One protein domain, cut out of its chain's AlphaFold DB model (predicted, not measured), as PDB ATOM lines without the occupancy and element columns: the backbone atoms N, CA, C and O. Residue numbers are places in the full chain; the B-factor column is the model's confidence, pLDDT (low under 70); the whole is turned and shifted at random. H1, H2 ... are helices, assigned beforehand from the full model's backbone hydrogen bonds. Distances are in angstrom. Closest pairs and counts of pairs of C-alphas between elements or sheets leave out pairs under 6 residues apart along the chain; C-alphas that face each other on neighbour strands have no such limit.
ATOM      1  N   ASN A   4     -23.375  29.998 -55.391       47.41
ATOM      2  CA  ASN A   4     -23.979  29.167 -56.444       47.41
ATOM      3  C   ASN A   4     -24.739  29.956 -57.527       47.41
ATOM      4  O   ASN A   4     -25.191  29.354 -58.500       47.41
ATOM      5  N   LYS A   5     -24.910  31.278 -57.367       47.75
ATOM      6  CA  LYS A   5     -25.546  32.139 -58.383       47.75
ATOM      7  C   LYS A   5     -24.529  32.675 -59.398       47.75
ATOM      8  O   LYS A   5     -24.747  32.519 -60.592       47.75
ATOM      9  N   ASN A   6     -23.366  33.141 -58.931       48.28
ATOM     10  CA  ASN A   6     -22.300  33.672 -59.795       48.28
ATOM     11  C   ASN A   6     -21.678  32.629 -60.744       48.28
ATOM     12  O   ASN A   6     -21.189  32.990 -61.811       48.28
ATOM     13  N   HIS A   7     -21.680  31.340 -60.388       49.03
ATOM     14  CA  HIS A   7     -21.134  30.289 -61.258       49.03
ATOM     15  C   HIS A   7     -22.063  29.881 -62.408       49.03
ATOM     16  O   HIS A   7     -21.571  29.378 -63.415       49.03
ATOM     17  N   LYS A   8     -23.382  30.086 -62.280       50.19
ATOM     18  CA  LYS A   8     -24.343  29.786 -63.353       50.19
ATOM     19  C   LYS A   8     -24.376  30.882 -64.413       50.19
ATOM     20  O   LYS A   8     -24.304  30.555 -65.589       50.19
ATOM     21  N   GLU A   9     -24.376  32.149 -63.998       50.50
ATOM     22  CA  GLU A   9     -24.381  33.298 -64.919       50.50
ATOM     23  C   GLU A   9     -23.102  33.338 -65.785       50.50
ATOM     24  O   GLU A   9     -23.192  33.431 -67.003       50.50
ATOM     25  N   ASN A  10     -21.916  33.100 -65.203       54.88
ATOM     26  CA  ASN A  10     -20.656  33.024 -65.968       54.88
ATOM     27  C   ASN A  10     -20.562  31.806 -66.917       54.88
ATOM     28  O   ASN A  10     -19.811  31.832 -67.893       54.88
ATOM     29  N   ALA A  11     -21.268  30.707 -66.623       57.25
ATOM     30  CA  ALA A  11     -21.265  29.508 -67.464       57.25
ATOM     31  C   ALA A  11     -22.248  29.625 -68.642       57.25
ATOM     32  O   ALA A  11     -21.951  29.132 -69.731       57.25
ATOM     33  N   GLU A  12     -23.383  30.296 -68.435       57.84
ATOM     34  CA  GLU A  12     -24.348  30.637 -69.485       57.84
ATOM     35  C   GLU A  12     -23.756  31.671 -70.461       57.84
ATOM     36  O   GLU A  12     -23.797  31.442 -71.668       57.84
ATOM     37  N   GLU A  13     -23.058  32.703 -69.968       58.94
ATOM     38  CA  GLU A  13     -22.314  33.655 -70.816       58.94
ATOM     39  C   GLU A  13     -21.213  32.972 -71.651       58.94
ATOM     40  O   GLU A  13     -21.005  33.305 -72.820       58.94
ATOM     41  N   GLY A  14     -20.528  31.968 -71.090       73.38
ATOM     42  CA  GLY A  14     -19.519  31.185 -71.808       73.38
ATOM     43  C   GLY A  14     -20.098  30.285 -72.906       73.38
ATOM     44  O   GLY A  14     -19.462  30.103 -73.949       73.38
ATOM     45  N   PHE A  15     -21.298  29.734 -72.700       77.62
ATOM     46  CA  PHE A  15     -21.996  28.926 -73.700       77.62
ATOM     47  C   PHE A  15     -22.569  29.789 -74.830       77.62
ATOM     48  O   PHE A  15     -22.376  29.453 -75.998       77.62
ATOM     49  N   ASP A  16     -23.201  30.916 -74.500       81.56
ATOM     50  CA  ASP A  16     -23.774  31.839 -75.484       81.56
ATOM     51  C   ASP A  16     -22.694  32.456 -76.381       81.56
ATOM     52  O   ASP A  16     -22.846  32.507 -77.605       81.56
ATOM     53  N   GLU A  17     -21.552  32.842 -75.808       84.50
ATOM     54  CA  GLU A  17     -20.413  33.359 -76.569       84.50
ATOM     55  C   GLU A  17     -19.774  32.272 -77.454       84.50
ATOM     56  O   GLU A  17     -19.413  32.527 -78.608       84.50
ATOM     57  N   ALA A  18     -19.666  31.032 -76.962       81.56
ATOM     58  CA  ALA A  18     -19.175  29.904 -77.756       81.56
ATOM     59  C   ALA A  18     -20.132  29.547 -78.908       81.56
ATOM     60  O   ALA A  18     -19.686  29.312 -80.034       81.56
ATOM     61  N   TYR A  19     -21.441  29.557 -78.655       83.56
ATOM     62  CA  TYR A  19     -22.470  29.316 -79.662       83.56
ATOM     63  C   TYR A  19     -22.481  30.420 -80.725       83.56
ATOM     64  O   TYR A  19     -22.498  30.129 -81.923       83.56
ATOM     65  N   LYS A  20     -22.374  31.690 -80.315       85.31
ATOM     66  CA  LYS A  20     -22.256  32.831 -81.228       85.31
ATOM     67  C   LYS A  20     -21.028  32.708 -82.132       85.31
ATOM     68  O   LYS A  20     -21.172  32.810 -83.350       85.31
ATOM     69  N   LYS A  21     -19.856  32.386 -81.570       85.94
ATOM     70  CA  LYS A  21     -18.625  32.130 -82.344       85.94
ATOM     71  C   LYS A  21     -18.779  30.967 -83.318       85.94
ATOM     72  O   LYS A  21     -18.338  31.062 -84.460       85.94
ATOM     73  N   MET A  22     -19.433  29.879 -82.907       86.31
ATOM     74  CA  MET A  22     -19.708  28.738 -83.784       86.31
ATOM     75  C   MET A  22     -20.626  29.126 -84.954       86.31
ATOM     76  O   MET A  22     -20.367  28.739 -86.095       86.31
ATOM     77  N   MET A  23     -21.665  29.923 -84.695       85.75
ATOM     78  CA  MET A  23     -22.582  30.431 -85.720       85.75
ATOM     79  C   MET A  23     -21.909  31.427 -86.671       85.75
ATOM     80  O   MET A  23     -22.191  31.423 -87.868       85.75
ATOM     81  N   GLU A  24     -21.026  32.288 -86.167       86.75
ATOM     82  CA  GLU A  24     -20.209  33.191 -86.987       86.75
ATOM     83  C   GLU A  24     -19.232  32.410 -87.868       86.75
ATOM     84  O   GLU A  24     -19.195  32.632 -89.074       86.75
ATOM     85  N   PHE A  25     -18.529  31.423 -87.308       87.12
ATOM     86  CA  PHE A  25     -17.640  30.549 -88.070       87.12
ATOM     87  C   PHE A  25     -18.387  29.762 -89.158       87.12
ATOM     88  O   PHE A  25     -17.927  29.681 -90.297       87.12
ATOM     89  N   GLY A  26     -19.559  29.205 -88.834       88.25
ATOM     90  CA  GLY A  26     -20.407  28.510 -89.804       88.25
ATOM     91  C   GLY A  26     -20.863  29.424 -90.945       88.25
ATOM     92  O   GLY A  26     -20.808  29.029 -92.111       88.25
ATOM     93  N   ARG A  27     -21.241  30.666 -90.618       89.06
ATOM     94  CA  ARG A  27     -21.598  31.700 -91.600       89.06
ATOM     95  C   ARG A  27     -20.416  32.090 -92.486       89.06
ATOM     96  O   ARG A  27     -20.570  32.111 -93.704       89.06
ATOM     97  N   GLU A  28     -19.242  32.327 -91.910       90.94
ATOM     98  CA  GLU A  28     -18.028  32.676 -92.661       90.94
ATOM     99  C   GLU A  28     -17.606  31.537 -93.603       90.94
ATOM    100  O   GLU A  28     -17.279  31.764 -94.766       90.94
ATOM    101  N   LYS A  29     -17.695  30.281 -93.148       91.94
ATOM    102  CA  LYS A  29     -17.424  29.110 -93.991       91.94
ATOM    103  C   LYS A  29     -18.385  29.030 -95.180       91.94
ATOM    104  O   LYS A  29     -17.961  28.705 -96.288       91.94
ATOM    105  N   GLN A  30     -19.667  29.331 -94.969       91.25
ATOM    106  CA  GLN A  30     -20.648  29.380 -96.050       91.25
ATOM    107  C   GLN A  30     -20.332  30.501 -97.047       91.25
ATOM    108  O   GLN A  30     -20.397  30.267 -98.251       91.25
ATOM    109  N   PHE A  31     -19.959  31.689 -96.563       92.69
ATOM    110  CA  PHE A  31     -19.546  32.812 -97.405       92.69
ATOM    111  C   PHE A  31     -18.331  32.467 -98.271       92.69
ATOM    112  O   PHE A  31     -18.391  32.609 -99.492       92.69
ATOM    113  N   ASN A  32     -17.276  31.917 -97.667       93.62
ATOM    114  CA  ASN A  32     -16.075  31.500 -98.389       93.62
ATOM    115  C   ASN A  32     -16.386  30.436 -99.449       93.62
ATOM    116  O   ASN A  32     -15.912  30.536-100.575       93.62
ATOM    117  N   SER A  33     -17.264  29.478 -99.137       94.19
ATOM    118  CA  SER A  33     -17.709  28.479-100.116       94.19
ATOM    119  C   SER A  33     -18.453  29.097-101.309       94.19
ATOM    120  O   SER A  33     -18.280  28.638-102.437       94.19
ATOM    121  N   GLN A  34     -19.263  30.144-101.101       95.00
ATOM    122  CA  GLN A  34     -19.901  30.868-102.210       95.00
ATOM    123  C   GLN A  34     -18.867  31.618-103.060       95.00
ATOM    124  O   GLN A  34     -18.935  31.569-104.286       95.00
ATOM    125  N   MET A  35     -17.872  32.247-102.430       96.12
ATOM    126  CA  MET A  35     -16.788  32.926-103.148       96.12
ATOM    127  C   MET A  35     -15.960  31.957-103.995       96.12
ATOM    128  O   MET A  35     -15.681  32.242-105.157       96.12
ATOM    129  N   GLU A  36     -15.635  30.781-103.459       95.94
ATOM    130  CA  GLU A  36     -14.953  29.720-104.205       95.94
ATOM    131  C   GLU A  36     -15.772  29.247-105.414       95.94
ATOM    132  O   GLU A  36     -15.221  29.086-106.502       95.94
ATOM    133  N   LYS A  37     -17.093  29.077-105.267       96.62
ATOM    134  CA  LYS A  37     -17.981  28.712-106.386       96.62
ATOM    135  C   LYS A  37     -17.962  29.757-107.502       96.62
ATOM    136  O   LYS A  37     -17.907  29.380-108.671       96.62
ATOM    137  N   ILE A  38     -17.969  31.046-107.155       97.62
ATOM    138  CA  ILE A  38     -17.879  32.142-108.133       97.62
ATOM    139  C   ILE A  38     -16.540  32.088-108.881       97.62
ATOM    140  O   ILE A  38     -16.514  32.213-110.105       97.62
ATOM    141  N   GLU A  39     -15.430  31.859-108.176       97.25
ATOM    142  CA  GLU A  39     -14.105  31.720-108.798       97.25
ATOM    143  C   GLU A  39     -14.015  30.509-109.727       97.25
ATOM    144  O   GLU A  39     -13.511  30.620-110.843       97.25
ATOM    145  N   LEU A  40     -14.536  29.359-109.300       96.50
ATOM    146  CA  LEU A  40     -14.551  28.148-110.117       96.50
ATOM    147  C   LEU A  40     -15.405  28.320-111.378       96.50
ATOM    148  O   LEU A  40     -14.996  27.881-112.454       96.50
ATOM    149  N   ALA A  41     -16.570  28.966-111.258       97.38
ATOM    150  CA  ALA A  41     -17.412  29.305-112.401       97.38
ATOM    151  C   ALA A  41     -16.668  30.230-113.373       97.38
ATOM    152  O   ALA A  41     -16.607  29.942-114.567       97.38
ATOM    153  N   TYR A  42     -16.032  31.282-112.854       97.31
ATOM    154  CA  TYR A  42     -15.225  32.210-113.643       97.31
ATOM    155  C   TYR A  42     -14.113  31.504-114.423       97.31
ATOM    156  O   TYR A  42     -14.057  31.648-115.642       97.31
ATOM    157  N   VAL A  43     -13.268  30.711-113.754       96.81
ATOM    158  CA  VAL A  43     -12.136  30.024-114.402       96.81
ATOM    159  C   VAL A  43     -12.621  29.140-115.548       96.81
ATOM    160  O   VAL A  43     -12.122  29.259-116.662       96.81
ATOM    161  N   ARG A  44     -13.647  28.316-115.313       94.69
ATOM    162  CA  ARG A  44     -14.158  27.382-116.329       94.69
ATOM    163  C   ARG A  44     -14.781  28.074-117.534       94.69
ATOM    164  O   ARG A  44     -14.641  27.603-118.658       94.69
ATOM    165  N   VAL A  45     -15.507  29.164-117.308       96.31
ATOM    166  CA  VAL A  45     -16.143  29.905-118.401       96.31
ATOM    167  C   VAL A  45     -15.087  30.693-119.188       96.31
ATOM    168  O   VAL A  45     -15.133  30.710-120.416       96.31
ATOM    169  N   ILE A  46     -14.078  31.261-118.519       95.56
ATOM    170  CA  ILE A  46     -12.929  31.896-119.184       95.56
ATOM    171  C   ILE A  46     -12.128  30.900-120.025       95.56
ATOM    172  O   ILE A  46     -11.748  31.245-121.137       95.56
ATOM    173  N   GLU A  47     -11.905  29.670-119.562       95.75
ATOM    174  CA  GLU A  47     -11.216  28.637-120.355       95.75
ATOM    175  C   GLU A  47     -11.904  28.364-121.703       95.75
ATOM    176  O   GLU A  47     -11.243  27.983-122.665       95.75
ATOM    177  N   LYS A  48     -13.224  28.568-121.782       95.25
ATOM    178  CA  LYS A  48     -14.026  28.298-122.981       95.25
ATOM    179  C   LYS A  48     -14.241  29.523-123.874       95.25
ATOM    180  O   LYS A  48     -14.295  29.372-125.089       95.25
ATOM    181  N   TYR A  49     -14.393  30.711-123.288       94.44
ATOM    182  CA  TYR A  49     -14.789  31.932-124.009       94.44
ATOM    183  C   TYR A  49     -13.761  33.069-123.934       94.44
ATOM    184  O   TYR A  49     -13.941  34.106-124.568       94.44
ATOM    185  N   GLY A  50     -12.690  32.901-123.156       90.19
ATOM    186  CA  GLY A  50     -11.742  33.961-122.815       90.19
ATOM    187  C   GLY A  50     -10.834  34.425-123.954       90.19
ATOM    188  O   GLY A  50     -10.142  35.427-123.787       90.19
ATOM    189  N   GLU A  51     -10.834  33.727-125.093       91.56
ATOM    190  CA  GLU A  51     -10.118  34.153-126.303       91.56
ATOM    191  C   GLU A  51     -10.782  35.364-126.981       91.56
ATOM    192  O   GLU A  51     -10.104  36.137-127.656       91.56
ATOM    193  N   TYR A  52     -12.084  35.574-126.759       91.56
ATOM    194  CA  TYR A  52     -12.835  36.705-127.304       91.56
ATOM    195  C   TYR A  52     -12.901  37.835-126.274       91.56
ATOM    196  O   TYR A  52     -13.386  37.632-125.158       91.56
ATOM    197  N   ALA A  53     -12.424  39.030-126.637       89.94
ATOM    198  CA  ALA A  53     -12.261  40.152-125.709       89.94
ATOM    199  C   ALA A  53     -13.569  40.544-124.995       89.94
ATOM    200  O   ALA A  53     -13.583  40.688-123.771       89.94
ATOM    201  N   ASP A  54     -14.677  40.634-125.730       91.56
ATOM    202  CA  ASP A  54     -15.974  41.022-125.168       91.56
ATOM    203  C   ASP A  54     -16.615  39.917-124.328       91.56
ATOM    204  O   ASP A  54     -17.156  40.190-123.255       91.56
ATOM    205  N   CYS A  55     -16.474  38.650-124.733       94.94
ATOM    206  CA  CYS A  55     -16.890  37.521-123.901       94.94
ATOM    207  C   CYS A  55     -16.087  37.478-122.597       94.94
ATOM    208  O   CYS A  55     -16.661  37.310-121.522       94.94
ATOM    209  N   LYS A  56     -14.768  37.688-122.663       94.25
ATOM    210  CA  LYS A  56     -13.909  37.790-121.480       94.25
ATOM    211  C   LYS A  56     -14.364  38.928-120.564       94.25
ATOM    212  O   LYS A  56     -14.570  38.696-119.373       94.25
ATOM    213  N   SER A  57     -14.593  40.118-121.121       91.62
ATOM    214  CA  SER A  57     -15.113  41.288-120.398       91.62
ATOM    215  C   SER A  57     -16.461  40.995-119.728       91.62
ATOM    216  O   SER A  57     -16.691  41.366-118.573       91.62
ATOM    217  N   PHE A  58     -17.351  40.268-120.408       95.69
ATOM    218  CA  PHE A  58     -18.632  39.855-119.842       95.69
ATOM    219  C   PHE A  58     -18.475  38.875-118.673       95.69
ATOM    220  O   PHE A  58     -19.125  39.029-117.641       95.69
ATOM    221  N   VAL A  59     -17.583  37.894-118.789       96.94
ATOM    222  CA  VAL A  59     -17.335  36.906-117.728       96.94
ATOM    223  C   VAL A  59     -16.662  37.549-116.507       96.94
ATOM    224  O   VAL A  59     -17.013  37.231-115.368       96.94
ATOM    225  N   GLU A  60     -15.755  38.507-116.714       95.56
ATOM    226  CA  GLU A  60     -15.191  39.340-115.642       95.56
ATOM    227  C   GLU A  60     -16.271  40.180-114.942       95.56
ATOM    228  O   GLU A  60     -16.277  40.299-113.708       95.56
ATOM    229  N   TYR A  61     -17.229  40.709-115.707       95.50
ATOM    230  CA  TYR A  61     -18.387  41.411-115.164       95.50
ATOM    231  C   TYR A  61     -19.281  40.489-114.319       95.50
ATOM    232  O   TYR A  61     -19.616  40.854-113.191       95.50
ATOM    233  N   LEU A  62     -19.602  39.279-114.801       97.56
ATOM    234  CA  LEU A  62     -20.380  38.278-114.051       97.56
ATOM    235  C   LEU A  62     -19.705  37.897-112.727       97.56
ATOM    236  O   LEU A  62     -20.343  37.884-111.675       97.56
ATOM    237  N   ARG A  63     -18.391  37.650-112.747       97.56
ATOM    238  CA  ARG A  63     -17.617  37.384-111.526       97.56
ATOM    239  C   ARG A  63     -17.717  38.546-110.539       97.56
ATOM    240  O   ARG A  63     -17.920  38.326-109.347       97.56
ATOM    241  N   THR A  64     -17.563  39.776-111.024       96.88
ATOM    242  CA  THR A  64     -17.581  40.977-110.179       96.88
ATOM    243  C   THR A  64     -18.954  41.199-109.556       96.88
ATOM    244  O   THR A  64     -19.050  41.401-108.345       96.88
ATOM    245  N   ILE A  65     -20.018  41.124-110.357       96.81
ATOM    246  CA  ILE A  65     -21.372  41.366-109.867       96.81
ATOM    247  C   ILE A  65     -21.793  40.296-108.855       96.81
ATOM    248  O   ILE A  65     -22.291  40.639-107.787       96.81
ATOM    249  N   GLU A  66     -21.511  39.014-109.107       97.44
ATOM    250  CA  GLU A  66     -21.883  37.949-108.167       97.44
ATOM    251  C   GLU A  66     -21.124  38.054-106.843       97.44
ATOM    252  O   GLU A  66     -21.716  37.848-105.782       97.44
ATOM    253  N   LYS A  67     -19.845  38.455-106.864       97.31
ATOM    254  CA  LYS A  67     -19.094  38.729-105.631       97.31
ATOM    255  C   LYS A  67     -19.725  39.846-104.818       97.31
ATOM    256  O   LYS A  67     -20.009  39.650-103.638       97.31
ATOM    257  N   VAL A  68     -19.971  40.995-105.450       97.50
ATOM    258  CA  VAL A  68     -20.517  42.163-104.752       97.50
ATOM    259  C   VAL A  68     -21.901  41.856-104.184       97.50
ATOM    260  O   VAL A  68     -22.154  42.161-103.024       97.50
ATOM    261  N   PHE A  69     -22.784  41.195-104.937       96.44
ATOM    262  CA  PHE A  69     -24.123  40.860-104.442       96.44
ATOM    263  C   PHE A  69     -24.112  39.752-103.377       96.44
ATOM    264  O   PHE A  69     -24.895  39.809-102.424       96.44
ATOM    265  N   THR A  70     -23.199  38.781-103.470       95.88
ATOM    266  CA  THR A  70     -23.008  37.769-102.418       95.88
ATOM    267  C   THR A  70     -22.521  38.415-101.123       95.88
ATOM    268  O   THR A  70     -23.041  38.117-100.044       95.88
ATOM    269  N   GLU A  71     -21.564  39.338-101.216       95.81
ATOM    270  CA  GLU A  71     -21.068  40.076-100.059       95.81
ATOM    271  C   GLU A  71     -22.120  41.028 -99.491       95.81
ATOM    272  O   GLU A  71     -22.324  41.044 -98.277       95.81
ATOM    273  N   ALA A  72     -22.872  41.721-100.348       95.69
ATOM    274  CA  ALA A  72     -23.985  42.567 -99.940       95.69
ATOM    275  C   ALA A  72     -25.018  41.782 -99.126       95.69
ATOM    276  O   ALA A  72     -25.428  42.222 -98.054       95.69
ATOM    277  N   LYS A  73     -25.384  40.577 -99.577       93.56
ATOM    278  CA  LYS A  73     -26.290  39.689 -98.841       93.56
ATOM    279  C   LYS A  73     -25.696  39.235 -97.506       93.56
ATOM    280  O   LYS A  73     -26.392  39.244 -96.493       93.56
ATOM    281  N   PHE A  74     -24.423  38.844 -97.490       93.38
ATOM    282  CA  PHE A  74     -23.751  38.347 -96.287       93.38
ATOM    283  C   PHE A  74     -23.570  39.431 -95.217       93.38
ATOM    284  O   PHE A  74     -23.799  39.197 -94.031       93.38
ATOM    285  N   ARG A  75     -23.182  40.634 -95.643       92.50
ATOM    286  CA  ARG A  75     -22.876  41.787 -94.789       92.50
ATOM    287  C   ARG A  75     -24.062  42.745 -94.618       92.50
ATOM    288  O   ARG A  75     -23.900  43.768 -93.959       92.50
ATOM    289  N   SER A  76     -25.225  42.425 -95.190       92.25
ATOM    290  CA  SER A  76     -26.440  43.259 -95.172       92.25
ATOM    291  C   SER A  76     -26.206  44.684 -95.691       92.25
ATOM    292  O   SER A  76     -26.601  45.660 -95.058       92.25
ATOM    293  N   TRP A  77     -25.514  44.811 -96.824       95.31
ATOM    294  CA  TRP A  77     -25.326  46.105 -97.479       95.31
ATOM    295  C   TRP A  77     -26.631  46.600 -98.094       95.31
ATOM    296  O   TRP A  77     -27.440  45.819 -98.595       95.31
ATOM    297  N   ASP A  78     -26.805  47.916 -98.083       91.88
ATOM    298  CA  ASP A  78     -27.863  48.578 -98.831       91.88
ATOM    299  C   ASP A  78     -27.476  48.764-100.309       91.88
ATOM    300  O   ASP A  78     -26.397  48.381-100.778       91.88
ATOM    301  N   ALA A  79     -28.402  49.345-101.070       91.88
ATOM    302  CA  ALA A  79     -28.224  49.598-102.490       91.88
ATOM    303  C   ALA A  79     -27.080  50.595-102.757       91.88
ATOM    304  O   ALA A  79     -26.316  50.409-103.701       91.88
ATOM    305  N   GLU A  80     -26.921  51.622-101.920       92.50
ATOM    306  CA  GLU A  80     -25.862  52.621-102.084       92.50
ATOM    307  C   GLU A  80     -24.479  51.989-101.933       92.50
ATOM    308  O   GLU A  80     -23.657  52.081-102.842       92.50
ATOM    309  N   LYS A  81     -24.253  51.237-100.854       95.44
ATOM    310  CA  LYS A  81     -22.990  50.535-100.633       95.44
ATOM    311  C   LYS A  81     -22.706  49.495-101.717       95.44
ATOM    312  O   LYS A  81     -21.565  49.350-102.145       95.44
ATOM    313  N   SER A  82     -23.733  48.794-102.195       95.88
ATOM    314  CA  SER A  82     -23.577  47.815-103.280       95.88
ATOM    315  C   SER A  82     -23.143  48.483-104.593       95.88
ATOM    316  O   SER A  82     -22.272  47.965-105.292       95.88
ATOM    317  N   LYS A  83     -23.710  49.653-104.918       95.94
ATOM    318  CA  LYS A  83     -23.296  50.477-106.065       95.94
ATOM    319  C   LYS A  83     -21.848  50.949-105.911       95.94
ATOM    320  O   LYS A  83     -21.067  50.809-106.851       95.94
ATOM    321  N   ASP A  84     -21.489  51.467-104.737       96.50
ATOM    322  CA  ASP A  84     -20.133  51.931-104.429       96.50
ATOM    323  C   ASP A  84     -19.096  50.818-104.651       96.50
ATOM    324  O   ASP A  84     -18.066  51.050-105.285       96.50
ATOM    325  N   GLU A  85     -19.373  49.596-104.191       97.62
ATOM    326  CA  GLU A  85     -18.453  48.461-104.338       97.62
ATOM    327  C   GLU A  85     -18.355  47.926-105.774       97.62
ATOM    328  O   GLU A  85     -17.269  47.520-106.199       97.62
ATOM    329  N   LEU A  86     -19.429  47.992-106.573       97.12
ATOM    330  CA  LEU A  86     -19.342  47.719-108.016       97.12
ATOM    331  C   LEU A  86     -18.396  48.707-108.710       97.12
ATOM    332  O   LEU A  86     -17.513  48.295-109.465       97.12
ATOM    333  N   ILE A  87     -18.535  50.002-108.413       97.25
ATOM    334  CA  ILE A  87     -17.698  51.046-109.016       97.25
ATOM    335  C   ILE A  87     -16.245  50.891-108.568       97.25
ATOM    336  O   ILE A  87     -15.351  50.872-109.412       97.25
ATOM    337  N   ARG A  88     -15.989  50.684-107.270       97.44
ATOM    338  CA  ARG A  88     -14.634  50.433-106.747       97.44
ATOM    339  C   ARG A  88     -13.997  49.186-107.354       97.44
ATOM    340  O   ARG A  88     -12.796  49.184-107.615       97.44
ATOM    341  N   SER A  89     -14.779  48.140-107.604       96.06
ATOM    342  CA  SER A  89     -14.282  46.938-108.275       96.06
ATOM    343  C   SER A  89     -13.871  47.234-109.718       96.06
ATOM    344  O   SER A  89     -12.785  46.833-110.132       96.06
ATOM    345  N   LYS A  90     -14.678  48.002-110.466       94.62
ATOM    346  CA  LYS A  90     -14.329  48.435-111.827       94.62
ATOM    347  C   LYS A  90     -13.099  49.345-111.843       94.62
ATOM    348  O   LYS A  90     -12.257  49.155-112.713       94.62
ATOM    349  N   ILE A  91     -12.947  50.247-110.866       96.44
ATOM    350  CA  ILE A  91     -11.739  51.075-110.706       96.44
ATOM    351  C   ILE A  91     -10.497  50.187-110.596       96.44
ATOM    352  O   ILE A  91      -9.572  50.357-111.382       96.44
ATOM    353  N   LYS A  92     -10.499  49.208-109.679       94.50
ATOM    354  CA  LYS A  92      -9.362  48.290-109.473       94.50
ATOM    355  C   LYS A  92      -9.026  47.472-110.718       94.50
ATOM    356  O   LYS A  92      -7.858  47.239-111.006       94.50
ATOM    357  N   ILE A  93     -10.048  47.003-111.437       91.69
ATOM    358  CA  ILE A  93      -9.850  46.246-112.677       91.69
ATOM    359  C   ILE A  93      -9.225  47.158-113.732       91.69
ATOM    360  O   ILE A  93      -8.172  46.824-114.267       91.69
ATOM    361  N   MET A  94      -9.820  48.326-113.990       93.06
ATOM    362  CA  MET A  94      -9.344  49.245-115.022       93.06
ATOM    363  C   MET A  94      -7.947  49.779-114.723       93.06
ATOM    364  O   MET A  94      -7.102  49.723-115.606       93.06
ATOM    365  N   SER A  95      -7.655  50.194-113.490       93.56
ATOM    366  CA  SER A  95      -6.323  50.695-113.125       93.56
ATOM    367  C   SER A  95      -5.217  49.641-113.254       93.56
ATOM    368  O   SER A  95      -4.042  49.991-113.340       93.56
ATOM    369  N   SER A  96      -5.572  48.351-113.286       89.88
ATOM    370  CA  SER A  96      -4.616  47.257-113.490       89.88
ATOM    371  C   SER A  96      -4.332  46.929-114.960       89.88
ATOM    372  O   SER A  96      -3.331  46.272-115.244       89.88
ATOM    373  N   ILE A  97      -5.192  47.364-115.890       87.38
ATOM    374  CA  ILE A  97      -5.118  46.995-117.318       87.38
ATOM    375  C   ILE A  97      -5.019  48.194-118.267       87.38
ATOM    376  O   ILE A  97      -4.585  48.030-119.404       87.38
ATOM    377  N   SER A  98      -5.424  49.381-117.818       86.38
ATOM    378  CA  SER A  98      -5.437  50.627-118.583       86.38
ATOM    379  C   SER A  98      -4.313  51.556-118.109       86.38
ATOM    380  O   SER A  98      -3.942  51.531-116.934       86.38
ATOM    381  N   PRO A  99      -3.769  52.415-118.993       88.44
ATOM    382  CA  PRO A  99      -2.862  53.491-118.593       88.44
ATOM    383  C   PRO A  99      -3.535  54.569-117.723       88.44
ATOM    384  O   PRO A  99      -2.834  55.417-117.165       88.44
ATOM    385  N   VAL A 100      -4.869  54.572-117.604       90.25
ATOM    386  CA  VAL A 100      -5.589  55.509-116.738       90.25
ATOM    387  C   VAL A 100      -5.305  55.178-115.273       90.25
ATOM    388  O   VAL A 100      -5.647  54.110-114.767       90.25
ATOM    389  N   GLY A 101      -4.695  56.132-114.569       91.88
ATOM    390  CA  GLY A 101      -4.393  55.992-113.147       91.88
ATOM    391  C   GLY A 101      -5.649  55.868-112.280       91.88
ATOM    392  O   GLY A 101      -6.668  56.512-112.542       91.88
ATOM    393  N   GLU A 102      -5.544  55.090-111.199       95.50
ATOM    394  CA  GLU A 102      -6.611  54.915-110.201       95.50
ATOM    395  C   GLU A 102      -7.144  56.259-109.684       95.50
ATOM    396  O   GLU A 102      -8.356  56.442-109.610       95.50
ATOM    397  N   ASP A 103      -6.262  57.233-109.434       96.62
ATOM    398  CA  ASP A 103      -6.635  58.577-108.974       96.62
ATOM    399  C   ASP A 103      -7.590  59.298-109.939       96.62
ATOM    400  O   ASP A 103      -8.512  59.991-109.505       96.62
ATOM    401  N   THR A 104      -7.410  59.118-111.250       96.62
ATOM    402  CA  THR A 104      -8.297  59.705-112.264       96.62
ATOM    403  C   THR A 104      -9.679  59.068-112.204       96.62
ATOM    404  O   THR A 104     -10.682  59.780-112.198       96.62
ATOM    405  N   LEU A 105      -9.745  57.738-112.108       97.44
ATOM    406  CA  LEU A 105     -11.008  57.000-112.024       97.44
ATOM    407  C   LEU A 105     -11.749  57.303-110.712       97.44
ATOM    408  O   LEU A 105     -12.962  57.514-110.711       97.44
ATOM    409  N   VAL A 106     -11.025  57.403-109.594       97.56
ATOM    410  CA  VAL A 106     -11.581  57.833-108.303       97.56
ATOM    411  C   VAL A 106     -12.112  59.262-108.394       97.56
ATOM    412  O   VAL A 106     -13.221  59.520-107.934       97.56
ATOM    413  N   SER A 107     -11.376  60.178-109.027       97.00
ATOM    414  CA  SER A 107     -11.807  61.569-109.220       97.00
ATOM    415  C   SER A 107     -13.102  61.666-110.034       97.00
ATOM    416  O   SER A 107     -14.048  62.323-109.601       97.00
ATOM    417  N   ILE A 108     -13.191  60.926-111.149       96.69
ATOM    418  CA  ILE A 108     -14.425  60.791-111.936       96.69
ATOM    419  C   ILE A 108     -15.571  60.314-111.041       96.69
ATOM    420  O   ILE A 108     -16.655  60.896-111.049       96.69
ATOM    421  N   TYR A 109     -15.342  59.270-110.243       96.81
ATOM    422  CA  TYR A 109     -16.383  58.726-109.382       96.81
ATOM    423  C   TYR A 109     -16.848  59.719-108.300       96.81
ATOM    424  O   TYR A 109     -18.048  59.858-108.058       96.81
ATOM    425  N   GLU A 110     -15.929  60.456-107.680       96.19
ATOM    426  CA  GLU A 110     -16.269  61.480-106.688       96.19
ATOM    427  C   GLU A 110     -17.115  62.616-107.283       96.19
ATOM    428  O   GLU A 110     -18.001  63.142-106.604       96.19
ATOM    429  N   ASP A 111     -16.927  62.963-108.560       94.81
ATOM    430  CA  ASP A 111     -17.794  63.931-109.241       94.81
ATOM    431  C   ASP A 111     -19.240  63.418-109.370       94.81
ATOM    432  O   ASP A 111     -20.182  64.162-109.082       94.81
ATOM    433  N   PHE A 112     -19.444  62.127-109.663       93.06
ATOM    434  CA  PHE A 112     -20.779  61.513-109.614       93.06
ATOM    435  C   PHE A 112     -21.377  61.519-108.203       93.06
ATOM    436  O   PHE A 112     -22.572  61.775-108.036       93.06
ATOM    437  N   LYS A 113     -20.574  61.267-107.162       92.50
ATOM    438  CA  LYS A 113     -21.068  61.278-105.774       92.50
ATOM    439  C   LYS A 113     -21.579  62.651-105.347       92.50
ATOM    440  O   LYS A 113     -22.588  62.723-104.647       92.50
ATOM    441  N   LYS A 114     -20.947  63.737-105.807       90.94
ATOM    442  CA  LYS A 114     -21.405  65.115-105.539       90.94
ATOM    443  C   LYS A 114     -22.788  65.406-106.128       90.94
ATOM    444  O   LYS A 114     -23.519  66.218-105.562       90.94
ATOM    445  N   ALA A 115     -23.165  64.749-107.228       86.94
ATOM    446  CA  ALA A 115     -24.501  64.884-107.811       86.94
ATOM    447  C   ALA A 115     -25.602  64.251-106.934       86.94
ATOM    448  O   ALA A 115     -26.755  64.687-106.977       86.94
ATOM    449  N   GLY A 116     -25.253  63.266-106.099       81.31
ATOM    450  CA  GLY A 116     -26.189  62.573-105.216       81.31
ATOM    451  C   GLY A 116     -27.195  61.711-105.986       81.31
ATOM    452  O   GLY A 116     -26.818  60.925-106.853       81.31
ATOM    453  N   SER A 117     -28.480  61.830-105.642       79.94
ATOM    454  CA  SER A 117     -29.596  61.088-106.258       79.94
ATOM    455  C   SER A 117     -30.408  61.908-107.272       79.94
ATOM    456  O   SER A 117     -31.451  61.456-107.751       79.94
ATOM    457  N   ASP A 118     -29.955  63.120-107.589       86.31
ATOM    458  CA  ASP A 118     -30.611  64.035-108.519       86.31
ATOM    459  C   ASP A 118     -30.211  63.695-109.962       86.31
ATOM    460  O   ASP A 118     -29.045  63.822-110.342       86.31
ATOM    461  N   ILE A 119     -31.182  63.242-110.759       85.00
ATOM    462  CA  ILE A 119     -30.931  62.750-112.118       85.00
ATOM    463  C   ILE A 119     -30.428  63.858-113.051       85.00
ATOM    464  O   ILE A 119     -29.551  63.603-113.872       85.00
ATOM    465  N   ASP A 120     -30.910  65.090-112.884       88.75
ATOM    466  CA  ASP A 120     -30.507  66.212-113.734       88.75
ATOM    467  C   ASP A 120     -29.058  66.604-113.430       88.75
ATOM    468  O   ASP A 120     -28.262  66.854-114.337       88.75
ATOM    469  N   LYS A 121     -28.668  66.567-112.148       90.81
ATOM    470  CA  LYS A 121     -27.264  66.763-111.754       90.81
ATOM    471  C   LYS A 121     -26.362  65.647-112.257       90.81
ATOM    472  O   LYS A 121     -25.250  65.939-112.685       90.81
ATOM    473  N   ILE A 122     -26.828  64.397-112.227       89.31
ATOM    474  CA  ILE A 122     -26.082  63.258-112.775       89.31
ATOM    475  C   ILE A 122     -25.832  63.474-114.272       89.31
ATOM    476  O   ILE A 122     -24.690  63.356-114.707       89.31
ATOM    477  N   TYR A 123     -26.849  63.862-115.050       90.44
ATOM    478  CA  TYR A 123     -26.681  64.156-116.479       90.44
ATOM    479  C   TYR A 123     -25.717  65.315-116.752       90.44
ATOM    480  O   TYR A 123     -24.905  65.213-117.669       90.44
ATOM    481  N   ASN A 124     -25.752  66.380-115.947       93.44
ATOM    482  CA  ASN A 124     -24.795  67.481-116.084       93.44
ATOM    483  C   ASN A 124     -23.354  67.016-115.829       93.44
ATOM    484  O   ASN A 124     -22.483  67.258-116.658       93.44
ATOM    485  N   VAL A 125     -23.124  66.269-114.744       94.56
ATOM    486  CA  VAL A 125     -21.804  65.696-114.434       94.56
ATOM    487  C   VAL A 125     -21.314  64.782-115.559       94.56
ATOM    488  O   VAL A 125     -20.148  64.849-115.937       94.56
ATOM    489  N   ILE A 126     -22.193  63.959-116.136       92.94
ATOM    490  CA  ILE A 126     -21.845  63.093-117.270       92.94
ATOM    491  C   ILE A 126     -21.377  63.921-118.465       92.94
ATOM    492  O   ILE A 126     -20.331  63.612-119.030       92.94
ATOM    493  N   ASN A 127     -22.123  64.959-118.845       94.62
ATOM    494  CA  ASN A 127     -21.771  65.800-119.988       94.62
ATOM    495  C   ASN A 127     -20.417  66.490-119.775       94.62
ATOM    496  O   ASN A 127     -19.553  66.399-120.647       94.62
ATOM    497  N   ASP A 128     -20.204  67.080-118.596       96.31
ATOM    498  CA  ASP A 128     -18.949  67.752-118.240       96.31
ATOM    499  C   ASP A 128     -17.757  66.781-118.290       96.31
ATOM    500  O   ASP A 128     -16.686  67.095-118.821       96.31
ATOM    501  N   LEU A 129     -17.931  65.564-117.764       96.38
ATOM    502  CA  LEU A 129     -16.895  64.535-117.769       96.38
ATOM    503  C   LEU A 129     -16.627  63.993-119.180       96.38
ATOM    504  O   LEU A 129     -15.466  63.830-119.554       96.38
ATOM    505  N   LEU A 130     -17.662  63.733-119.983       95.75
ATOM    506  CA  LEU A 130     -17.500  63.252-121.358       95.75
ATOM    507  C   LEU A 130     -16.825  64.295-122.255       95.75
ATOM    508  O   LEU A 130     -16.043  63.915-123.127       95.75
ATOM    509  N   GLU A 131     -17.078  65.585-122.031       96.75
ATOM    510  CA  GLU A 131     -16.376  66.672-122.718       96.75
ATOM    511  C   GLU A 131     -14.905  66.749-122.283       96.75
ATOM    512  O   GLU A 131     -14.001  66.790-123.126       96.75
ATOM    513  N   LYS A 132     -14.644  66.693-120.970       96.50
ATOM    514  CA  LYS A 132     -13.288  66.726-120.397       96.50
ATOM    515  C   LYS A 132     -12.422  65.558-120.873       96.50
ATOM    516  O   LYS A 132     -11.251  65.753-121.194       96.50
ATOM    517  N   TYR A 133     -12.992  64.357-120.935       95.81
ATOM    518  CA  TYR A 133     -12.305  63.122-121.320       95.81
ATOM    519  C   TYR A 133     -12.638  62.689-122.756       95.81
ATOM    520  O   TYR A 133     -12.533  61.518-123.115       95.81
ATOM    521  N   GLN A 134     -13.005  63.633-123.627       93.94
ATOM    522  CA  GLN A 134     -13.475  63.332-124.982       93.94
ATOM    523  C   GLN A 134     -12.459  62.601-125.885       93.94
ATOM    524  O   GLN A 134     -12.858  62.048-126.907       93.94
ATOM    525  N   GLN A 135     -11.169  62.592-125.548       94.06
ATOM    526  CA  GLN A 135     -10.124  61.884-126.307       94.06
ATOM    527  C   GLN A 135      -9.613  60.618-125.597       94.06
ATOM    528  O   GLN A 135      -8.733  59.945-126.121       94.06
ATOM    529  N   ASP A 136     -10.153  60.287-124.422       94.50
ATOM    530  CA  ASP A 136      -9.728  59.146-123.615       94.50
ATOM    531  C   ASP A 136     -10.840  58.086-123.602       94.50
ATOM    532  O   ASP A 136     -11.881  58.251-122.962       94.50
ATOM    533  N   ALA A 137     -10.645  57.021-124.382       91.69
ATOM    534  CA  ALA A 137     -11.637  55.962-124.554       91.69
ATOM    535  C   ALA A 137     -11.915  55.200-123.248       91.69
ATOM    536  O   ALA A 137     -13.073  54.893-122.965       91.69
ATOM    537  N   ASP A 138     -10.886  54.974-122.428       92.44
ATOM    538  CA  ASP A 138     -11.003  54.243-121.167       92.44
ATOM    539  C   ASP A 138     -11.763  55.083-120.132       92.44
ATOM    540  O   ASP A 138     -12.687  54.600-119.475       92.44
ATOM    541  N   CYS A 139     -11.454  56.380-120.031       95.81
ATOM    542  CA  CYS A 139     -12.218  57.289-119.178       95.81
ATOM    543  C   CYS A 139     -13.686  57.365-119.615       95.81
ATOM    544  O   CYS A 139     -14.573  57.334-118.762       95.81
ATOM    545  N   LYS A 140     -13.972  57.417-120.923       94.62
ATOM    546  CA  LYS A 140     -15.355  57.382-121.430       94.62
ATOM    547  C   LYS A 140     -16.074  56.093-121.065       94.62
ATOM    548  O   LYS A 140     -17.206  56.161-120.592       94.62
ATOM    549  N   GLU A 141     -15.435  54.939-121.259       91.81
ATOM    550  CA  GLU A 141     -16.005  53.646-120.870       91.81
ATOM    551  C   GLU A 141     -16.365  53.652-119.379       91.81
ATOM    552  O   GLU A 141     -17.473  53.268-118.995       91.81
ATOM    553  N   PHE A 142     -15.460  54.157-118.536       95.38
ATOM    554  CA  PHE A 142     -15.691  54.253-117.102       95.38
ATOM    555  C   PHE A 142     -16.840  55.210-116.748       95.38
ATOM    556  O   PHE A 142     -17.703  54.853-115.948       95.38
ATOM    557  N   ILE A 143     -16.909  56.394-117.365       96.06
ATOM    558  CA  ILE A 143     -17.996  57.366-117.150       96.06
ATOM    559  C   ILE A 143     -19.352  56.744-117.501       96.06
ATOM    560  O   ILE A 143     -20.293  56.825-116.709       96.06
ATOM    561  N   LEU A 144     -19.446  56.077-118.655       92.56
ATOM    562  CA  LEU A 144     -20.671  55.409-119.100       92.56
ATOM    563  C   LEU A 144     -21.053  54.246-118.175       92.56
ATOM    564  O   LEU A 144     -22.230  54.057-117.870       92.56
ATOM    565  N   TYR A 145     -20.069  53.502-117.665       93.00
ATOM    566  CA  TYR A 145     -20.290  52.463-116.662       93.00
ATOM    567  C   TYR A 145     -20.863  53.032-115.354       93.00
ATOM    568  O   TYR A 145     -21.834  52.496-114.813       93.00
ATOM    569  N   VAL A 146     -20.301  54.133-114.844       95.06
ATOM    570  CA  VAL A 146     -20.792  54.774-113.615       95.06
ATOM    571  C   VAL A 146     -22.200  55.334-113.826       95.06
ATOM    572  O   VAL A 146     -23.090  55.054-113.020       95.06
ATOM    573  N   GLN A 147     -22.441  56.036-114.937       92.31
ATOM    574  CA  GLN A 147     -23.774  56.496-115.339       92.31
ATOM    575  C   GLN A 147     -24.787  55.349-115.323       92.31
ATOM    576  O   GLN A 147     -25.864  55.466-114.733       92.31
ATOM    577  N   TYR A 148     -24.432  54.236-115.962       90.88
ATOM    578  CA  TYR A 148     -25.279  53.060-116.062       90.88
ATOM    579  C   TYR A 148     -25.705  52.537-114.686       90.88
ATOM    580  O   TYR A 148     -26.886  52.250-114.471       90.88
ATOM    581  N   LEU A 149     -24.775  52.460-113.730       94.12
ATOM    582  CA  LEU A 149     -25.091  52.032-112.370       94.12
ATOM    583  C   LEU A 149     -25.984  53.039-111.642       94.12
ATOM    584  O   LEU A 149     -26.985  52.635-111.055       94.12
ATOM    585  N   PHE A 150     -25.687  54.338-111.705       92.31
ATOM    586  CA  PHE A 150     -26.514  55.354-111.043       92.31
ATOM    587  C   PHE A 150     -27.972  55.306-111.516       92.31
ATOM    588  O   PHE A 150     -28.882  55.264-110.685       92.31
ATOM    589  N   ILE A 151     -28.195  55.221-112.831       89.19
ATOM    590  CA  ILE A 151     -29.541  55.153-113.415       89.19
ATOM    591  C   ILE A 151     -30.266  53.868-112.985       89.19
ATOM    592  O   ILE A 151     -31.413  53.924-112.536       89.19
ATOM    593  N   ASN A 152     -29.614  52.705-113.083       91.31
ATOM    594  CA  ASN A 152     -30.255  51.429-112.750       91.31
ATOM    595  C   ASN A 152     -30.600  51.307-111.264       91.31
ATOM    596  O   ASN A 152     -31.698  50.856-110.935       91.31
ATOM    597  N   PHE A 153     -29.707  51.745-110.373       92.50
ATOM    598  CA  PHE A 153     -29.966  51.745-108.933       92.50
ATOM    599  C   PHE A 153     -31.094  52.715-108.562       92.50
ATOM    600  O   PHE A 153     -31.970  52.361-107.774       92.50
ATOM    601  N   GLN A 154     -31.132  53.904-109.167       89.38
ATOM    602  CA  GLN A 154     -32.205  54.867-108.924       89.38
ATOM    603  C   GLN A 154     -33.566  54.347-109.414       89.38
ATOM    604  O   GLN A 154     -34.571  54.492-108.717       89.38
ATOM    605  N   ASN A 155     -33.613  53.716-110.589       89.19
ATOM    606  CA  ASN A 155     -34.844  53.122-111.112       89.19
ATOM    607  C   ASN A 155     -35.314  51.949-110.242       89.19
ATOM    608  O   ASN A 155     -36.481  51.902-109.863       89.19
ATOM    609  N   ALA A 156     -34.403  51.063-109.830       90.25
ATOM    610  CA  ALA A 156     -34.724  49.973-108.912       90.25
ATOM    611  C   ALA A 156     -35.278  50.480-107.572       90.25
ATOM    612  O   ALA A 156     -36.239  49.912-107.057       90.25
ATOM    613  N   GLN A 157     -34.738  51.580-107.038       89.50
ATOM    614  CA  GLN A 157     -35.265  52.208-105.828       89.50
ATOM    615  C   GLN A 157     -36.690  52.746-106.029       89.50
ATOM    616  O   GLN A 157     -37.553  52.505-105.187       89.50
ATOM    617  N   LYS A 158     -36.956  53.442-107.144       89.88
ATOM    618  CA  LYS A 158     -38.297  53.962-107.483       89.88
ATOM    619  C   LYS A 158     -39.332  52.847-107.632       89.88
ATOM    620  O   LYS A 158     -40.484  53.024-107.254       89.88
ATOM    621  N   GLU A 159     -38.915  51.709-108.172       92.50
ATOM    622  CA  GLU A 159     -39.760  50.532-108.394       92.50
ATOM    623  C   GLU A 159     -39.859  49.609-107.167       92.50
ATOM    624  O   GLU A 159     -40.554  48.597-107.227       92.50
ATOM    625  N   ALA A 160     -39.160  49.923-106.069       91.56
ATOM    626  CA  ALA A 160     -38.997  49.037-104.913       91.56
ATOM    627  C   ALA A 160     -38.530  47.616-105.304       91.56
ATOM    628  O   ALA A 160     -38.956  46.612-104.727       91.56
ATOM    629  N   ALA A 161     -37.655  47.529-106.309       91.81
ATOM    630  CA  ALA A 161     -37.119  46.271-106.802       91.81
ATOM    631  C   ALA A 161     -36.193  45.616-105.765       91.81
ATOM    632  O   ALA A 161     -35.470  46.282-105.022       91.81
ATOM    633  N   THR A 162     -36.191  44.285-105.733       93.38
ATOM    634  CA  THR A 162     -35.272  43.525-104.879       93.38
ATOM    635  C   THR A 162     -33.840  43.609-105.407       93.38
ATOM    636  O   THR A 162     -33.615  43.834-106.598       93.38
ATOM    637  N   MET A 163     -32.854  43.357-104.539       91.50
ATOM    638  CA  MET A 163     -31.447  43.299-104.957       91.50
ATOM    639  C   MET A 163     -31.211  42.245-106.048       91.50
ATOM    640  O   MET A 163     -30.486  42.509-106.997       91.50
ATOM    641  N   GLU A 164     -31.877  41.090-105.985       93.25
ATOM    642  CA  GLU A 164     -31.765  40.088-107.055       93.25
ATOM    643  C   GLU A 164     -32.359  40.580-108.382       93.25
ATOM    644  O   GLU A 164     -31.756  40.384-109.434       93.25
ATOM    645  N   ALA A 165     -33.498  41.283-108.358       94.56
ATOM    646  CA  ALA A 165     -34.072  41.865-109.571       94.56
ATOM    647  C   ALA A 165     -33.163  42.951-110.173       94.56
ATOM    648  O   ALA A 165     -33.031  43.044-111.394       94.56
ATOM    649  N   LEU A 166     -32.505  43.749-109.326       95.25
ATOM    650  CA  LEU A 166     -31.495  44.710-109.760       95.25
ATOM    651  C   LEU A 166     -30.274  44.003-110.369       95.25
ATOM    652  O   LEU A 166     -29.825  44.409-111.436       95.25
ATOM    653  N   LYS A 167     -29.771  42.928-109.751       95.94
ATOM    654  CA  LYS A 167     -28.656  42.130-110.287       95.94
ATOM    655  C   LYS A 167     -28.959  41.607-111.692       95.94
ATOM    656  O   LYS A 167     -28.176  41.826-112.610       95.94
ATOM    657  N   GLU A 168     -30.118  40.978-111.880       96.12
ATOM    658  CA  GLU A 168     -30.538  40.440-113.182       96.12
ATOM    659  C   GLU A 168     -30.714  41.551-114.232       96.12
ATOM    660  O   GLU A 168     -30.301  41.391-115.380       96.12
ATOM    661  N   ARG A 169     -31.255  42.714-113.839       94.44
ATOM    662  CA  ARG A 169     -31.342  43.900-114.711       94.44
ATOM    663  C   ARG A 169     -29.962  44.363-115.165       94.44
ATOM    664  O   ARG A 169     -29.765  44.623-116.349       94.44
ATOM    665  N   LEU A 170     -29.019  44.445-114.229       95.75
ATOM    666  CA  LEU A 170     -27.653  44.879-114.494       95.75
ATOM    667  C   LEU A 170     -26.922  43.928-115.455       95.75
ATOM    668  O   LEU A 170     -26.217  44.385-116.352       95.75
ATOM    669  N   ILE A 171     -27.131  42.618-115.305       96.44
ATOM    670  CA  ILE A 171     -26.580  41.598-116.205       96.44
ATOM    671  C   ILE A 171     -27.188  41.725-117.597       96.44
ATOM    672  O   ILE A 171     -26.448  41.820-118.576       96.44
ATOM    673  N   LYS A 172     -28.520  41.781-117.690       94.56
ATOM    674  CA  LYS A 172     -29.217  41.855-118.976       94.56
ATOM    675  C   LYS A 172     -28.809  43.088-119.775       94.56
ATOM    676  O   LYS A 172     -28.453  42.965-120.940       94.56
ATOM    677  N   ALA A 173     -28.799  44.262-119.154       91.75
ATOM    678  CA  ALA A 173     -28.434  45.462-119.891       91.75
ATOM    679  C   ALA A 173     -26.923  45.535-120.199       91.75
ATOM    680  O   ALA A 173     -26.543  46.145-121.195       91.75
ATOM    681  N   ARG A 174     -26.048  44.824-119.462       92.69
ATOM    682  CA  ARG A 174     -24.657  44.619-119.910       92.69
ATOM    683  C   ARG A 174     -24.585  43.754-121.171       92.69
ATOM    684  O   ARG A 174     -23.774  44.063-122.038       92.69
ATOM    685  N   MET A 175     -25.413  42.713-121.287       94.62
ATOM    686  CA  MET A 175     -25.492  41.922-122.519       94.62
ATOM    687  C   MET A 175     -25.942  42.790-123.694       94.62
ATOM    688  O   MET A 175     -25.285  42.794-124.725       94.62
ATOM    689  N   GLU A 176     -27.000  43.587-123.513       91.94
ATOM    690  CA  GLU A 176     -27.518  44.489-124.553       91.94
ATOM    691  C   GLU A 176     -26.434  45.451-125.067       91.94
ATOM    692  O   GLU A 176     -26.280  45.600-126.278       91.94
ATOM    693  N   VAL A 177     -25.632  46.029-124.162       88.62
ATOM    694  CA  VAL A 177     -24.501  46.900-124.524       88.62
ATOM    695  C   VAL A 177     -23.437  46.157-125.333       88.62
ATOM    696  O   VAL A 177     -22.965  46.693-126.324       88.62
ATOM    697  N   LEU A 178     -23.057  44.941-124.936       89.50
ATOM    698  CA  LEU A 178     -22.016  44.179-125.640       89.50
ATOM    699  C   LEU A 178     -22.483  43.643-126.999       89.50
ATOM    700  O   LEU A 178     -21.668  43.410-127.879       89.50
ATOM    701  N   THR A 179     -23.791  43.470-127.184       90.62
ATOM    702  CA  THR A 179     -24.367  42.977-128.445       90.62
ATOM    703  C   THR A 179     -24.655  44.079-129.464       90.62
ATOM    704  O   THR A 179     -25.152  43.769-130.547       90.62
ATOM    705  N   SER A 180     -24.393  45.358-129.146       85.81
ATOM    706  CA  SER A 180     -24.776  46.489-130.010       85.81
ATOM    707  C   SER A 180     -24.175  46.400-131.409       85.81
ATOM    708  O   SER A 180     -24.824  46.784-132.383       85.81
ATOM    709  N   ASP A 181     -22.969  45.844-131.499       81.88
ATOM    710  CA  ASP A 181     -22.195  45.743-132.735       81.88
ATOM    711  C   ASP A 181     -22.352  44.359-133.399       81.88
ATOM    712  O   ASP A 181     -21.803  44.105-134.471       81.88
ATOM    713  N   GLY A 182     -23.162  43.475-132.799       75.88
ATOM    714  CA  GLY A 182     -23.523  42.155-133.323       75.88
ATOM    715  C   GLY A 182     -22.532  41.024-133.028       75.88
ATOM    716  O   GLY A 182     -22.839  39.878-133.356       75.88
ATOM    717  N   ASP A 183     -21.390  41.319-132.405       83.00
ATOM    718  CA  ASP A 183     -20.389  40.339-131.973       83.00
ATOM    719  C   ASP A 183     -19.849  40.736-130.585       83.00
ATOM    720  O   ASP A 183     -19.223  41.789-130.477       83.00
ATOM    721  N   PRO A 184     -20.099  39.957-129.517       88.06
ATOM    722  CA  PRO A 184     -20.814  38.684-129.497       88.06
ATOM    723  C   PRO A 184     -22.323  38.860-129.690       88.06
ATOM    724  O   PRO A 184     -22.913  39.873-129.314       88.06
ATOM    725  N   ASP A 185     -22.975  37.834-130.232       93.06
ATOM    726  CA  ASP A 185     -24.431  37.800-130.314       93.06
ATOM    727  C   ASP A 185     -25.076  37.538-128.934       93.06
ATOM    728  O   ASP A 185     -24.469  36.970-128.018       93.06
ATOM    729  N   MET A 186     -26.345  37.934-128.784       95.25
ATOM    730  CA  MET A 186     -27.078  37.802-127.517       95.25
ATOM    731  C   MET A 186     -27.156  36.352-127.026       95.25
ATOM    732  O   MET A 186     -26.994  36.100-125.834       95.25
ATOM    733  N   MET A 187     -27.355  35.387-127.928       95.81
ATOM    734  CA  MET A 187     -27.464  33.974-127.559       95.81
ATOM    735  C   MET A 187     -26.131  33.459-127.000       95.81
ATOM    736  O   MET A 187     -26.125  32.672-126.051       95.81
ATOM    737  N   THR A 188     -24.997  33.926-127.524       95.94
ATOM    738  CA  THR A 188     -23.673  33.633-126.961       95.94
ATOM    739  C   THR A 188     -23.550  34.143-125.521       95.94
ATOM    740  O   THR A 188     -23.163  33.374-124.636       95.94
ATOM    741  N   LEU A 189     -23.940  35.390-125.241       97.06
ATOM    742  CA  LEU A 189     -23.879  35.946-123.882       97.06
ATOM    743  C   LEU A 189     -24.865  35.275-122.911       97.06
ATOM    744  O   LEU A 189     -24.515  34.997-121.762       97.06
ATOM    745  N   GLU A 190     -26.076  34.955-123.363       97.50
ATOM    746  CA  GLU A 190     -27.060  34.202-122.579       97.50
ATOM    747  C   GLU A 190     -26.549  32.801-122.219       97.50
ATOM    748  O   GLU A 190     -26.706  32.357-121.077       97.50
ATOM    749  N   ASN A 191     -25.881  32.120-123.158       97.31
ATOM    750  CA  ASN A 191     -25.253  30.822-122.912       97.31
ATOM    751  C   ASN A 191     -24.124  30.928-121.883       97.31
ATOM    752  O   ASN A 191     -24.095  30.139-120.938       97.31
ATOM    753  N   ILE A 192     -23.249  31.930-122.012       97.75
ATOM    754  CA  ILE A 192     -22.203  32.218-121.021       97.75
ATOM    755  C   ILE A 192     -22.821  32.397-119.630       97.75
ATOM    756  O   ILE A 192     -22.379  31.775-118.663       97.75
ATOM    757  N   TYR A 193     -23.872  33.211-119.520       97.75
ATOM    758  CA  TYR A 193     -24.522  33.476-118.241       97.75
ATOM    759  C   TYR A 193     -25.178  32.229-117.641       97.75
ATOM    760  O   TYR A 193     -25.047  31.962-116.442       97.75
ATOM    761  N   LYS A 194     -25.855  31.430-118.470       97.25
ATOM    762  CA  LYS A 194     -26.447  30.159-118.052       97.25
ATOM    763  C   LYS A 194     -25.381  29.198-117.524       97.25
ATOM    764  O   LYS A 194     -25.545  28.673-116.423       97.25
ATOM    765  N   GLU A 195     -24.287  29.009-118.260       96.69
ATOM    766  CA  GLU A 195     -23.175  28.147-117.842       96.69
ATOM    767  C   GLU A 195     -22.555  28.629-116.526       96.69
ATOM    768  O   GLU A 195     -22.317  27.824-115.621       96.69
ATOM    769  N   PHE A 196     -22.376  29.944-116.369       97.19
ATOM    770  CA  PHE A 196     -21.883  30.544-115.132       97.19
ATOM    771  C   PHE A 196     -22.796  30.208-113.935       97.19
ATOM    772  O   PHE A 196     -22.321  29.724-112.905       97.19
ATOM    773  N   LYS A 197     -24.121  30.377-114.076       95.69
ATOM    774  CA  LYS A 197     -25.098  30.048-113.017       95.69
ATOM    775  C   LYS A 197     -25.167  28.559-112.689       95.69
ATOM    776  O   LYS A 197     -25.269  28.190-111.515       95.69
ATOM    777  N   GLU A 198     -25.099  27.696-113.697       95.25
ATOM    778  CA  GLU A 198     -25.083  26.245-113.497       95.25
ATOM    779  C   GLU A 198     -23.851  25.793-112.706       95.25
ATOM    780  O   GLU A 198     -23.963  24.915-111.851       95.25
ATOM    781  N   MET A 199     -22.687  26.402-112.951       91.56
ATOM    782  CA  MET A 199     -21.465  26.102-112.201       91.56
ATOM    783  C   MET A 199     -21.562  26.538-110.737       91.56
ATOM    784  O   MET A 199     -21.131  25.788-109.868       91.56
ATOM    785  N   MET A 200     -22.174  27.688-110.442       91.31
ATOM    786  CA  MET A 200     -22.382  28.133-109.054       91.31
ATOM    787  C   MET A 200     -23.394  27.267-108.283       91.31
ATOM    788  O   MET A 200     -23.348  27.181-107.053       91.31
TER     789      MET A 200
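What this domain is: This is residues 4 to 200 of the 202 residues of an uncharacterized protein of uncultured bacterium (UniProt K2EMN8). One very long helix, H1, runs out of a compact all-helix body as a straight arm; its residues 4 to 26 stick out and make the length of the whole. In the body, the far part of H1 with H2, H7 and H8 makes one group of four helices, and H3, H4, H5 and H6 make a second group beside it, joined through H2 with H3 and H6 with H7. The printed part has 197 residues with eight named helices, H1 to H8 in chain order, and no named strand. They form an up-and-down bundle, each helix running against the one before it. The whole is loose, with a radius of gyration of the C-alphas of 20.8 A, and spans 78 by 41 by 36 A.

Where its parts are: H1, residues 4 to 49, is 68.2 A long, from C-alpha 4 at (-23.979, 29.167, -56.444) to C-alpha 49 at (-14.789, 31.932, -124.009). H2, residues 53 to 75, measures 32.7 A, H3, residues 79 to 97, 27.6 A, and H6, residues 137 to 158, 31.7 A. H4 holds residues 102 to 115, H5 residues 119 to 132 and H7 residues 163 to 178. H8, residues 186 to 200, ends with C-alpha 200 at (-22.382, 28.133, -109.054).

How they stand to each other: H1 touches H2 with its residues 31 to 49 alone, opposite ways at a shallow tilt of 10 degrees; the closest C-alphas, of Tyr 49 and Cys 55, are 6.0 A apart. H1 also touches H8, closest at the C-alphas of Ala 41 and Met 199, 5.2 A. H2 and H6 are the hubs, each touching four helices. H2 touches H7 at a shallow tilt of 11 degrees, closest at the C-alphas of Asp 54 and Leu 178, 6.8 A. H2 and H3 form a helical hairpin at a steep tilt of 39 degrees, with the C-alphas of Ala 72 and Ser 82 closest, 6.2 A. H3 touches H6 at 13 degrees, opposite ways, closest at the C-alphas of Ile 87 and Val 146, 6.7 A. H5 and H6 form a hairpin at 3 degrees. H4 touches H3, H5 and H6. H2 and H6 are apart. Every O i to N i+4 pair is within hydrogen-bond range in H2, H3, H5, H6, H7 and H8; H1 has 40 of 42 and H4 9 of 10.

The domain as a whole: The C-alphas farthest apart, of Asn 4 and Gln 135, are 78.4 A from each other. Without residues 4 to 26, the body spans 42 by 36 by 29 A. The printed part has no cut, and no link is long. The mean pLDDT of the printed part is 90.7; residues 4 to 13 are under 70.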